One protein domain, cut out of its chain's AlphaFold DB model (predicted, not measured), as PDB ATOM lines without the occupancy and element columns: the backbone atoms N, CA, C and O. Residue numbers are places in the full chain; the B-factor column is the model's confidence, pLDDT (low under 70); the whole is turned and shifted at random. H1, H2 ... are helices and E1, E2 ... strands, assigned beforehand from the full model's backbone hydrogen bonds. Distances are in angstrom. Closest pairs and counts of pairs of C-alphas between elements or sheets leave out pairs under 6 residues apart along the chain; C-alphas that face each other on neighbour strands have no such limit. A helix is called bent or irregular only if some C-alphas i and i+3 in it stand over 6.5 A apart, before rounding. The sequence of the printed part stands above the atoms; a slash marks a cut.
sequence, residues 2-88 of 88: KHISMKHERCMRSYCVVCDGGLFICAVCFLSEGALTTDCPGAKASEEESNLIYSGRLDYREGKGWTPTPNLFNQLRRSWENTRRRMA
ATOM      1  N   LYS A   2     -34.344  -7.409 -46.269       89.31
ATOM      2  CA  LYS A   2     -34.666  -8.639 -45.521       89.31
ATOM      3  C   LYS A   2     -34.253  -8.521 -44.051       89.31
ATOM      4  O   LYS A   2     -33.274  -7.847 -43.746       89.31
ATOM      5  N   HIS A   3     -34.983  -9.192 -43.159       92.44
ATOM      6  CA  HIS A   3     -34.577  -9.339 -41.759       92.44
ATOM      7  C   HIS A   3     -33.349 -10.242 -41.638       92.44
ATOM      8  O   HIS A   3     -33.164 -11.162 -42.434       92.44
ATOM      9  N   ILE A   4     -32.521  -9.979 -40.629       94.25
ATOM     10  CA  ILE A   4     -31.282 -10.719 -40.373       94.25
ATOM     11  C   ILE A   4     -31.309 -11.178 -38.922       94.25
ATOM     12  O   ILE A   4     -31.438 -10.336 -38.038       94.25
ATOM     13  N   SER A   5     -31.172 -12.479 -38.666       93.06
ATOM     14  CA  SER A   5     -31.149 -13.009 -37.300       93.06
ATOM     15  C   SER A   5     -30.007 -12.402 -36.486       93.06
ATOM     16  O   SER A   5     -28.859 -12.364 -36.937       93.06
ATOM     17  N   MET A   6     -30.312 -11.983 -35.263       94.50
ATOM     18  CA  MET A   6     -29.325 -11.611 -34.260       94.50
ATOM     19  C   MET A   6     -28.425 -12.804 -33.929       94.50
ATOM     20  O   MET A   6     -28.897 -13.925 -33.751       94.50
ATOM     21  N   LYS A   7     -27.118 -12.546 -33.833       93.31
ATOM     22  CA  LYS A   7     -26.111 -13.523 -33.416       93.31
ATOM     23  C   LYS A   7     -25.396 -13.000 -32.179       93.31
ATOM     24  O   LYS A   7     -24.917 -11.870 -32.179       93.31
ATOM     25  N   HIS A   8     -25.295 -13.826 -31.144       93.12
ATOM     26  CA  HIS A   8     -24.425 -13.546 -30.007       93.12
ATOM     27  C   HIS A   8     -23.076 -14.232 -30.240       93.12
ATOM     28  O   HIS A   8     -22.993 -15.453 -30.161       93.12
ATOM     29  N   GLU A   9     -22.018 -13.469 -30.517       89.81
ATOM     30  CA  GLU A   9     -20.693 -14.039 -30.820       89.81
ATOM     31  C   GLU A   9     -20.061 -14.781 -29.632       89.81
ATOM     32  O   GLU A   9     -19.340 -15.757 -29.816       89.81
ATOM     33  N   ARG A  10     -20.330 -14.328 -28.402       90.38
ATOM     34  CA  ARG A  10     -19.834 -14.933 -27.154       90.38
ATOM     35  C   ARG A  10     -20.922 -14.907 -26.085       90.38
ATOM     36  O   ARG A  10     -20.859 -14.135 -25.129       90.38
ATOM     37  N   CYS A  11     -21.968 -15.708 -26.271       92.06
ATOM     38  CA  CYS A  11     -23.031 -15.814 -25.275       92.06
ATOM     39  C   CYS A  11     -22.524 -16.561 -24.030       92.06
ATOM     40  O   CYS A  11     -22.196 -17.737 -24.112       92.06
ATOM     41  N   MET A  12     -22.466 -15.883 -22.880       93.12
ATOM     42  CA  MET A  12     -22.028 -16.475 -21.603       93.12
ATOM     43  C   MET A  12     -23.192 -16.959 -20.727       93.12
ATOM     44  O   MET A  12     -22.985 -17.365 -19.585       93.12
ATOM     45  N   ARG A  13     -24.435 -16.865 -21.215       91.69
ATOM     46  CA  ARG A  13     -25.597 -17.326 -20.453       91.69
ATOM     47  C   ARG A  13     -25.674 -18.847 -20.517       91.69
ATOM     48  O   ARG A  13     -25.514 -19.420 -21.587       91.69
ATOM     49  N   SER A  14     -25.993 -19.476 -19.387       92.12
ATOM     50  CA  SER A  14     -26.283 -20.915 -19.320       92.12
ATOM     51  C   SER A  14     -27.520 -21.313 -20.135       92.12
ATOM     52  O   SER A  14     -27.646 -22.472 -20.511       92.12
ATOM     53  N   TYR A  15     -28.411 -20.356 -20.415       93.38
ATOM     54  CA  TYR A  15     -29.562 -20.497 -21.306       93.38
ATOM     55  C   TYR A  15     -29.780 -19.205 -22.107       93.38
ATOM     56  O   TYR A  15     -29.765 -18.103 -21.538       93.38
ATOM     57  N   CYS A  16     -30.002 -19.313 -23.421       93.12
ATOM     58  CA  CYS A  16     -30.250 -18.162 -24.282       93.12
ATOM     59  C   CYS A  16     -31.247 -18.496 -25.391       93.12
ATOM     60  O   CYS A  16     -30.877 -19.028 -26.429       93.12
ATOM     61  N   VAL A  17     -32.484 -18.020 -25.238       92.25
ATOM     62  CA  VAL A  17     -33.577 -18.253 -26.198       92.25
ATOM     63  C   VAL A  17     -33.243 -17.879 -27.653       92.25
ATOM     64  O   VAL A  17     -33.774 -18.490 -28.570       92.25
ATOM     65  N   VAL A  18     -32.342 -16.917 -27.887       92.75
ATOM     66  CA  VAL A  18     -31.884 -16.562 -29.243       92.75
ATOM     67  C   VAL A  18     -30.868 -17.578 -29.771       92.75
ATOM     68  O   VAL A  18     -31.007 -18.054 -30.892       92.75
ATOM     69  N   CYS A  19     -29.851 -17.930 -28.974       92.88
ATOM     70  CA  CYS A  19     -28.823 -18.898 -29.376       92.88
ATOM     71  C   CYS A  19     -29.385 -20.316 -29.509       92.88
ATOM     72  O   CYS A  19     -28.967 -21.058 -30.391       92.88
ATOM     73  N   ASP A  20     -30.359 -20.651 -28.665       92.50
ATOM     74  CA  ASP A  20     -31.025 -21.950 -28.616       92.50
ATOM     75  C   ASP A  20     -32.125 -22.073 -29.694       92.50
ATOM     76  O   ASP A  20     -32.830 -23.076 -29.756       92.50
ATOM     77  N   GLY A  21     -32.294 -21.049 -30.544       87.00
ATOM     78  CA  GLY A  21     -33.243 -21.049 -31.662       87.00
ATOM     79  C   GLY A  21     -34.716 -20.913 -31.260       87.00
ATOM     80  O   GLY A  21     -35.591 -21.108 -32.096       87.00
ATOM     81  N   GLY A  22     -35.003 -20.579 -30.000       90.56
ATOM     82  CA  GLY A  22     -36.362 -20.409 -29.480       90.56
ATOM     83  C   GLY A  22     -36.995 -19.042 -29.764       90.56
ATOM     84  O   GLY A  22     -38.197 -18.887 -29.562       90.56
ATOM     85  N   LEU A  23     -36.210 -18.045 -30.183       90.12
ATOM     86  CA  LEU A  23     -36.703 -16.717 -30.545       90.12
ATOM     87  C   LEU A  23     -35.834 -16.096 -31.633       90.12
ATOM     88  O   LEU A  23     -34.644 -15.843 -31.420       90.12
ATOM     89  N   PHE A  24     -36.444 -15.746 -32.760       92.75
ATOM     90  CA  PHE A  24     -35.785 -14.890 -33.736       92.75
ATOM     91  C   PHE A  24     -35.967 -13.409 -33.369       92.75
ATOM     92  O   PHE A  24     -37.072 -12.928 -33.102       92.75
ATOM     93  N   ILE A  25     -34.853 -12.674 -33.391       94.12
ATOM     94  CA  ILE A  25     -34.787 -11.214 -33.254       94.12
ATOM     95  C   ILE A  25     -34.002 -10.677 -34.444       94.12
ATOM     96  O   ILE A  25     -32.926 -11.190 -34.752       94.12
ATOM     97  N   CYS A  26     -34.507  -9.636 -35.102       95.50
ATOM     98  CA  CYS A  26     -33.776  -8.992 -36.183       95.50
ATOM     99  C   CYS A  26     -32.630  -8.124 -35.632       95.50
ATOM    100  O   CYS A  26     -32.861  -7.228 -34.825       95.50
ATOM    101  N   ALA A  27     -31.403  -8.327 -36.112       96.19
ATOM    102  CA  ALA A  27     -30.217  -7.552 -35.734       96.19
ATOM    103  C   ALA A  27     -30.269  -6.076 -36.173       96.19
ATOM    104  O   ALA A  27     -29.472  -5.268 -35.705       96.19
ATOM    105  N   VAL A  28     -31.171  -5.737 -37.099       95.88
ATOM    106  CA  VAL A  28     -31.272  -4.400 -37.700       95.88
ATOM    107  C   VAL A  28     -32.388  -3.595 -37.042       95.88
ATOM    108  O   VAL A  28     -32.138  -2.526 -36.493       95.88
ATOM    109  N   CYS A  29     -33.622  -4.112 -37.070       95.62
ATOM    110  CA  CYS A  29     -34.776  -3.400 -36.519       95.62
ATOM    111  C   CYS A  29     -35.101  -3.738 -35.063       95.62
ATOM    112  O   CYS A  29     -35.935  -3.058 -34.473       95.62
ATOM    113  N   PHE A  30     -34.436  -4.742 -34.476       95.12
ATOM    114  CA  PHE A  30     -34.602  -5.190 -33.084       95.12
ATOM    115  C   PHE A  30     -35.992  -5.730 -32.722       95.12
ATOM    116  O   PHE A  30     -36.266  -6.005 -31.556       95.12
ATOM    117  N   LEU A  31     -36.851  -5.952 -33.715       93.75
ATOM    118  CA  LEU A  31     -38.146  -6.595 -33.536       93.75
ATOM    119  C   LEU A  31     -37.979  -8.120 -33.433       93.75
ATOM    120  O   LEU A  31     -37.130  -8.711 -34.108       93.75
ATOM    121  N   SER A  32     -38.793  -8.748 -32.586       92.69
ATOM    122  CA  SER A  32     -38.869 -10.204 -32.407       92.69
ATOM    123  C   SER A  32     -39.998 -10.813 -33.242       92.69
ATOM    124  O   SER A  32     -40.878 -10.079 -33.679       92.69
ATOM    125  N   GLU A  33     -40.002 -12.134 -33.464       84.50
ATOM    126  CA  GLU A  33     -40.967 -12.850 -34.334       84.50
ATOM    127  C   GLU A  33     -42.424 -12.379 -34.251       84.50
ATOM    128  O   GLU A  33     -43.064 -12.215 -35.283       84.50
ATOM    129  N   GLY A  34     -42.952 -12.101 -33.054       82.44
ATOM    130  CA  GLY A  34     -44.335 -11.631 -32.889       82.44
ATOM    131  C   GLY A  34     -44.585 -10.182 -33.329       82.44
ATOM    132  O   GLY A  34     -45.730  -9.791 -33.549       82.44
ATOM    133  N   ALA A  35     -43.532  -9.383 -33.457       89.88
ATOM    134  CA  ALA A  35     -43.559  -7.969 -33.813       89.88
ATOM    135  C   ALA A  35     -42.742  -7.665 -35.081       89.88
ATOM    136  O   ALA A  35     -42.449  -6.505 -35.345       89.88
ATOM    137  N   LEU A  36     -42.360  -8.669 -35.879       91.00
ATOM    138  CA  LEU A  36     -41.684  -8.427 -37.154       91.00
ATOM    139  C   LEU A  36     -42.624  -7.788 -38.174       91.00
ATOM    140  O   LEU A  36     -43.750  -8.235 -38.385       91.00
ATOM    141  N   THR A  37     -42.120  -6.786 -38.874       92.25
ATOM    142  CA  THR A  37     -42.730  -6.275 -40.100       92.25
ATOM    143  C   THR A  37     -42.516  -7.242 -41.264       92.25
ATOM    144  O   THR A  37     -41.642  -8.107 -41.209       92.25
ATOM    145  N   THR A  38     -43.270  -7.085 -42.345       90.94
ATOM    146  CA  THR A  38     -43.100  -7.843 -43.592       90.94
ATOM    147  C   THR A  38     -41.696  -7.636 -44.168       90.94
ATOM    148  O   THR A  38     -40.995  -8.599 -44.471       90.94
ATOM    149  N   ASP A  39     -41.246  -6.383 -44.245       91.75
ATOM    150  CA  ASP A  39     -39.898  -6.001 -44.653       91.75
ATOM    151  C   ASP A  39     -39.158  -5.312 -43.516       91.75
ATOM    152  O   ASP A  39     -39.738  -4.544 -42.751       91.75
ATOM    153  N   CYS A  40     -37.846  -5.523 -43.428       93.56
ATOM    154  CA  CYS A  40     -37.030  -4.792 -42.471       93.56
ATOM    155  C   CYS A  40     -36.981  -3.298 -42.852       93.56
ATOM    156  O   CYS A  40     -36.618  -2.994 -43.997       93.56
ATOM    157  N   PRO A  41     -37.274  -2.372 -41.915       93.69
ATOM    158  CA  PRO A  41     -37.178  -0.929 -42.151       93.69
ATOM    159  C   PRO A  41     -35.734  -0.424 -42.278       93.69
ATOM    160  O   PRO A  41     -35.517   0.742 -42.584       93.69
ATOM    161  N   GLY A  42     -34.732  -1.275 -42.027       94.56
ATOM    162  CA  GLY A  42     -33.321  -0.886 -42.089       94.56
ATOM    163  C   GLY A  42     -32.841  -0.052 -40.896       94.56
ATOM    164  O   GLY A  42     -31.667   0.297 -40.833       94.56
ATOM    165  N   ALA A  43     -33.722   0.235 -39.938       94.25
ATOM    166  CA  ALA A  43     -33.433   0.988 -38.726       94.25
ATOM    167  C   ALA A  43     -34.115   0.346 -37.514       94.25
ATOM    168  O   ALA A  43     -35.089  -0.397 -37.657       94.25
ATOM    169  N   LYS A  44     -33.600   0.646 -36.320       95.81
ATOM    170  CA  LYS A  44     -34.192   0.221 -35.049       95.81
ATOM    171  C   LYS A  44     -35.610   0.784 -34.923       95.81
ATOM    172  O   LYS A  44     -35.784   1.994 -35.018       95.81
ATOM    173  N   ALA A  45     -36.585  -0.089 -34.672       93.44
ATOM    174  CA  ALA A  45     -37.941   0.338 -34.353       93.44
ATOM    175  C   ALA A  45     -37.996   0.913 -32.929       93.44
ATOM    176  O   ALA A  45     -37.323   0.431 -32.011       93.44
ATOM    177  N   SER A  46     -38.807   1.945 -32.746       94.62
ATOM    178  CA  SER A  46     -39.177   2.462 -31.433       94.62
ATOM    179  C   SER A  46     -40.091   1.482 -30.688       94.62
ATOM    180  O   SER A  46     -40.670   0.559 -31.265       94.62
ATOM    181  N   GLU A  47     -40.239   1.687 -29.380       92.75
ATOM    182  CA  GLU A  47     -41.158   0.891 -28.561       92.75
ATOM    183  C   GLU A  47     -42.619   1.064 -29.009       92.75
ATOM    184  O   GLU A  47     -43.372   0.092 -29.081       92.75
ATOM    185  N   GLU A  48     -43.006   2.287 -29.377       93.75
ATOM    186  CA  GLU A  48     -44.341   2.584 -29.898       93.75
ATOM    187  C   GLU A  48     -44.607   1.842 -31.213       93.75
ATOM    188  O   GLU A  48     -45.618   1.146 -31.333       93.75
ATOM    189  N   GLU A  49     -43.672   1.904 -32.166       92.50
ATOM    190  CA  GLU A  49     -43.767   1.151 -33.420       92.50
ATOM    191  C   GLU A  49     -43.857  -0.353 -33.147       92.50
ATOM    192  O   GLU A  49     -44.740  -1.016 -33.686       92.50
ATOM    193  N   SER A  50     -43.016  -0.890 -32.259       92.25
ATOM    194  CA  SER A  50     -43.051  -2.306 -31.866       92.25
ATOM    195  C   SER A  50     -44.430  -2.726 -31.345       92.25
ATOM    196  O   SER A  50     -44.960  -3.762 -31.750       92.25
ATOM    197  N   ASN A  51     -45.052  -1.907 -30.495       90.56
ATOM    198  CA  ASN A  51     -46.392  -2.166 -29.966       90.56
ATOM    199  C   ASN A  51     -47.473  -2.091 -31.054       90.56
ATOM    200  O   ASN A  51     -48.392  -2.921 -31.096       90.56
ATOM    201  N   LEU A  52     -47.373  -1.123 -31.967       91.19
ATOM    202  CA  LEU A  52     -48.295  -1.004 -33.093       91.19
ATOM    203  C   LEU A  52     -48.164  -2.189 -34.056       91.19
ATOM    204  O   LEU A  52     -49.181  -2.721 -34.500       91.19
ATOM    205  N   ILE A  53     -46.951  -2.672 -34.314       91.50
ATOM    206  CA  ILE A  53     -46.719  -3.839 -35.172       91.50
ATOM    207  C   ILE A  53     -47.243  -5.106 -34.502       91.50
ATOM    208  O   ILE A  53     -48.025  -5.846 -35.100       91.50
ATOM    209  N   TYR A  54     -46.900  -5.318 -33.229       88.69
ATOM    210  CA  TYR A  54     -47.382  -6.454 -32.442       88.69
ATOM    211  C   TYR A  54     -48.919  -6.501 -32.371       88.69
ATOM    212  O   TYR A  54     -49.539  -7.558 -32.506       88.69
ATOM    213  N   SER A  55     -49.565  -5.340 -32.223       88.06
ATOM    214  CA  SER A  55     -51.030  -5.236 -32.234       88.06
ATOM    215  C   SER A  55     -51.661  -5.372 -33.626       88.06
ATOM    216  O   SER A  55     -52.873  -5.579 -33.713       88.06
ATOM    217  N   GLY A  56     -50.868  -5.337 -34.704       87.94
ATOM    218  CA  GLY A  56     -51.324  -5.434 -36.097       87.94
ATOM    219  C   GLY A  56     -51.846  -4.132 -36.681       87.94
ATOM    220  O   GLY A  56     -52.652  -4.151 -37.605       87.94
ATOM    221  N   ARG A  57     -51.442  -2.999 -36.118       89.25
ATOM    222  CA  ARG A  57     -51.839  -1.663 -36.574       89.25
ATOM    223  C   ARG A  57     -50.790  -1.001 -37.456       89.25
ATOM    224  O   ARG A  57     -51.061   0.055 -38.016       89.25
ATOM    225  N   LEU A  58     -49.601  -1.592 -37.545       91.94
ATOM    226  CA  LEU A  58     -48.480  -1.055 -38.296       91.94
ATOM    227  C   LEU A  58     -47.676  -2.190 -38.927       91.94
ATOM    228  O   LEU A  58     -47.530  -3.265 -38.352       91.94
ATOM    229  N   ASP A  59     -47.152  -1.937 -40.114       92.81
ATOM    230  CA  ASP A  59     -46.245  -2.827 -40.822       92.81
ATOM    231  C   ASP A  59     -45.313  -1.996 -41.715       92.81
ATOM    232  O   ASP A  59     -45.619  -0.849 -42.039       92.81
ATOM    233  N   TYR A  60     -44.182  -2.558 -42.124       91.62
ATOM    234  CA  TYR A  60     -43.263  -1.945 -43.083       91.62
ATOM    235  C   TYR A  60     -43.171  -2.852 -44.304       91.62
ATOM    236  O   TYR A  60     -42.871  -4.039 -44.163       91.62
ATOM    237  N   ARG A  61     -43.461  -2.317 -45.497       89.62
ATOM    238  CA  ARG A  61     -43.606  -3.121 -46.723       89.62
ATOM    239  C   ARG A  61     -42.850  -2.553 -47.904       89.62
ATOM    240  O   ARG A  61     -42.770  -1.343 -48.094       89.62
ATOM    241  N   GLU A  62     -42.343  -3.464 -48.722       81.25
ATOM    242  CA  GLU A  62     -41.752  -3.261 -50.043       81.25
ATOM    243  C   GLU A  62     -40.591  -2.257 -50.073       81.25
ATOM    244  O   GLU A  62     -40.260  -1.721 -51.126       81.25
ATOM    245  N   GLY A  63     -39.978  -1.945 -48.924       78.31
ATOM    246  CA  GLY A  63     -39.027  -0.830 -48.845       78.31
ATOM    247  C   GLY A  63     -39.661   0.547 -49.087       78.31
ATOM    248  O   GLY A  63     -38.931   1.512 -49.279       78.31
ATOM    249  N   LYS A  64     -40.998   0.640 -49.115       80.75
ATOM    250  CA  LYS A  64     -41.756   1.850 -49.469       80.75
ATOM    251  C   LYS A  64     -42.200   2.664 -48.257       80.75
ATOM    252  O   LYS A  64     -42.574   3.820 -48.423       80.75
ATOM    253  N   GLY A  65     -42.155   2.084 -47.058       86.94
ATOM    254  CA  GLY A  65     -42.466   2.783 -45.815       86.94
ATOM    255  C   GLY A  65     -43.431   2.038 -44.902       86.94
ATOM    256  O   GLY A  65     -43.792   0.879 -45.130       86.94
ATOM    257  N   TRP A  66     -43.838   2.749 -43.855       91.00
ATOM    258  CA  TRP A  66     -44.820   2.310 -42.873       91.00
ATOM    259  C   TRP A  66     -46.239   2.329 -43.454       91.00
ATOM    260  O   TRP A  66     -46.648   3.292 -44.099       91.00
ATOM    261  N   THR A  67     -47.005   1.273 -43.200       90.25
ATOM    262  CA  THR A  67     -48.394   1.111 -43.637       90.25
ATOM    263  C   THR A  67     -49.267   0.666 -42.464       90.25
ATOM    264  O   THR A  67     -48.816  -0.130 -41.641       90.25
ATOM    265  N   PRO A  68     -50.533   1.116 -42.378       86.81
ATOM    266  CA  PRO A  68     -51.459   0.690 -41.326       86.81
ATOM    267  C   PRO A  68     -51.984  -0.747 -41.515       86.81
ATOM    268  O   PRO A  68     -52.887  -1.186 -40.806       86.81
ATOM    269  N   THR A  69     -51.473  -1.483 -42.504       78.56
ATOM    270  CA  THR A  69     -51.946  -2.830 -42.831       78.56
ATOM    271  C   THR A  69     -51.272  -3.862 -41.925       78.56
ATOM    272  O   THR A  69     -50.048  -3.922 -41.938       78.56
ATOM    273  N   PRO A  70     -52.003  -4.727 -41.200       70.25
ATOM    274  CA  PRO A  70     -51.394  -5.763 -40.367       70.25
ATOM    275  C   PRO A  70     -50.495  -6.707 -41.168       70.25
ATOM    276  O   PRO A  70     -50.873  -7.178 -42.247       70.25
ATOM    277  N   ASN A  71     -49.345  -7.071 -40.592       72.00
ATOM    278  CA  ASN A  71     -48.594  -8.237 -41.041       72.00
ATOM    279  C   ASN A  71     -49.394  -9.510 -40.712       72.00
ATOM    280  O   ASN A  71     -49.529  -9.903 -39.551       72.00
ATOM    281  N   LEU A  72     -49.917 -10.168 -41.748       63.75
ATOM    282  CA  LEU A  72     -50.702 -11.392 -41.606       63.75
ATOM    283  C   LEU A  72     -49.885 -12.523 -40.965       63.75
ATOM    284  O   LEU A  72     -50.442 -13.295 -40.192       63.75
ATOM    285  N   PHE A  73     -48.572 -12.590 -41.192       61.50
ATOM    286  CA  PHE A  73     -47.728 -13.680 -40.694       61.50
ATOM    287  C   PHE A  73     -47.668 -13.735 -39.157       61.50
ATOM    288  O   PHE A  73     -47.750 -14.819 -38.582       61.50
ATOM    289  N   ASN A  74     -47.662 -12.582 -38.480       61.28
ATOM    290  CA  ASN A  74     -47.682 -12.523 -37.010       61.28
ATOM    291  C   ASN A  74     -49.102 -12.673 -36.430       61.28
ATOM    292  O   ASN A  74     -49.275 -12.992 -35.254       61.28
ATOM    293  N   GLN A  75     -50.139 -12.429 -37.239       57.53
ATOM    294  CA  GLN A  75     -51.538 -12.324 -36.799       57.53
ATOM    295  C   GLN A  75     -52.403 -13.545 -37.138       57.53
ATOM    296  O   GLN A  75     -53.549 -13.638 -36.681       57.53
ATOM    297  N   LEU A  76     -51.866 -14.525 -37.872       52.59
ATOM    298  CA  LEU A  76     -52.572 -15.758 -38.234       52.59
ATOM    299  C   LEU A  76     -52.994 -16.617 -37.030       52.59
ATOM    300  O   LEU A  76     -53.771 -17.543 -37.211       52.59
ATOM    301  N   ARG A  77     -52.606 -16.299 -35.789       48.69
ATOM    302  CA  ARG A  77     -53.212 -16.943 -34.610       48.69
ATOM    303  C   ARG A  77     -54.560 -16.327 -34.197       48.69
ATOM    304  O   ARG A  77     -55.424 -17.052 -33.724       48.69
ATOM    305  N   ARG A  78     -54.784 -15.027 -34.435       46.03
ATOM    306  CA  ARG A  78     -56.018 -14.308 -34.035       46.03
ATOM    307  C   ARG A  78     -57.132 -14.354 -35.082       46.03
ATOM    308  O   ARG A  78     -58.309 -14.288 -34.731       46.03
ATOM    309  N   SER A  79     -56.787 -14.471 -36.366       45.94
ATOM    310  CA  SER A  79     -57.788 -14.501 -37.442       45.94
ATOM    311  C   SER A  79     -58.648 -15.774 -37.400       45.94
ATOM    312  O   SER A  79     -59.865 -15.673 -37.502       45.94
ATOM    313  N   TRP A  80     -58.078 -16.951 -37.119       48.62
ATOM    314  CA  TRP A  80     -58.853 -18.203 -37.049       48.62
ATOM    315  C   TRP A  80     -59.837 -18.266 -35.870       48.62
ATOM    316  O   TRP A  80     -60.874 -18.924 -35.969       48.62
ATOM    317  N   GLU A  81     -59.542 -17.596 -34.753       48.62
ATOM    318  CA  GLU A  81     -60.460 -17.503 -33.607       48.62
ATOM    319  C   GLU A  81     -61.613 -16.528 -33.876       48.62
ATOM    320  O   GLU A  81     -62.763 -16.827 -33.552       48.62
ATOM    321  N   ASN A  82     -61.341 -15.400 -34.540       53.19
ATOM    322  CA  ASN A  82     -62.380 -14.439 -34.914       53.19
ATOM    323  C   ASN A  82     -63.284 -14.947 -36.047       53.19
ATOM    324  O   ASN A  82     -64.483 -14.674 -36.027       53.19
ATOM    325  N   THR A  83     -62.751 -15.721 -36.997       51.62
ATOM    326  CA  THR A  83     -63.559 -16.357 -38.051       51.62
ATOM    327  C   THR A  83     -64.467 -17.449 -37.474       51.62
ATOM    328  O   THR A  83     -65.632 -17.518 -37.851       51.62
ATOM    329  N   ARG A  84     -64.002 -18.234 -36.485       51.28
ATOM    330  CA  ARG A  84     -64.850 -19.217 -35.777       51.28
ATOM    331  C   ARG A  84     -65.966 -18.578 -34.943       51.28
ATOM    332  O   ARG A  84     -67.066 -19.111 -34.922       51.28
ATOM    333  N   ARG A  85     -65.723 -17.432 -34.297       50.97
ATOM    334  CA  ARG A  85     -66.743 -16.718 -33.497       50.97
ATOM    335  C   ARG A  85     -67.818 -15.996 -34.312       50.97
ATOM    336  O   ARG A  85     -68.818 -15.600 -33.737       50.97
ATOM    337  N   ARG A  86     -67.614 -15.779 -35.615       51.25
ATOM    338  CA  ARG A  86     -68.622 -15.178 -36.512       51.25
ATOM    339  C   ARG A  86     -69.483 -16.214 -37.243       51.25
ATOM    340  O   ARG A  86     -70.368 -15.828 -37.996       51.25
ATOM    341  N   MET A  87     -69.196 -17.502 -37.052       50.50
ATOM    342  CA  MET A  87     -69.930 -18.631 -37.637       50.50
ATOM    343  C   MET A  87     -70.667 -19.477 -36.579       50.50
ATOM    344  O   MET A  87     -71.198 -20.529 -36.921       50.50
ATOM    345  N   ALA A  88     -70.683 -19.031 -35.318       47.44
ATOM    346  CA  ALA A  88     -71.503 -19.566 -34.231       47.44
ATOM    347  C   ALA A  88     -72.514 -18.495 -33.812       47.44
ATOM    348  O   ALA A  88     -73.651 -18.875 -33.469       47.44
TER     349      ALA A  88
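This is residues 2 to 88 of the 88 residues of an uncharacterized protein of marine sediment metagenome (UniProt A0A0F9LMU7). The domain has little regular structure: residues 2 to 46 loop without a named element, then a short helix, H1, and a small antiparallel hairpin, E1 and E2, follow, and residues 76 to 88, mostly H2, stick out as an arm. The printed part has 87 residues, with two named helices and two named strands, ordered H1, E1, E2, H2; the class is mixed, with only 29 residues in named elements. The whole is loose, radius of gyration of the C-alphas 15.1 A, spanning 51 by 32 by 21 A.

H1, residues 47 to 55, and E1, residues 59 to 61, come closest at the C-alphas of Ile 53 and Asp 59, 5.8 A. E1 and E2, residues 65 to 67, form a hairpin at 131 degrees; N 59 and O 67, 2.9 A, are within hydrogen-bond range. H2, residues 72 to 85, is close to H1 but not clearly touching; their closest C-alphas, of Tyr 54 and Asn 74, are 7.6 A apart. Every O i to N i+4 pair is within range in H1, 6 of 10 in H2.

H1 begins at C-alpha 47 (-41.158, 0.891, -28.561) and measures 12.2 A; E1 and E2 measure 6.5 A each. H2, 18.7 A, ends at C-alpha 85 (-66.743, -16.718, -33.497) and is irregular: C-alphas 74 and 77 are 7.5 A apart.

The farthest C-alphas, of Arg 10 and Ala 88, are 52.4 A apart. The printed part has no cut, and the three links are tight. Residues 72 to 88 have pLDDT under 70.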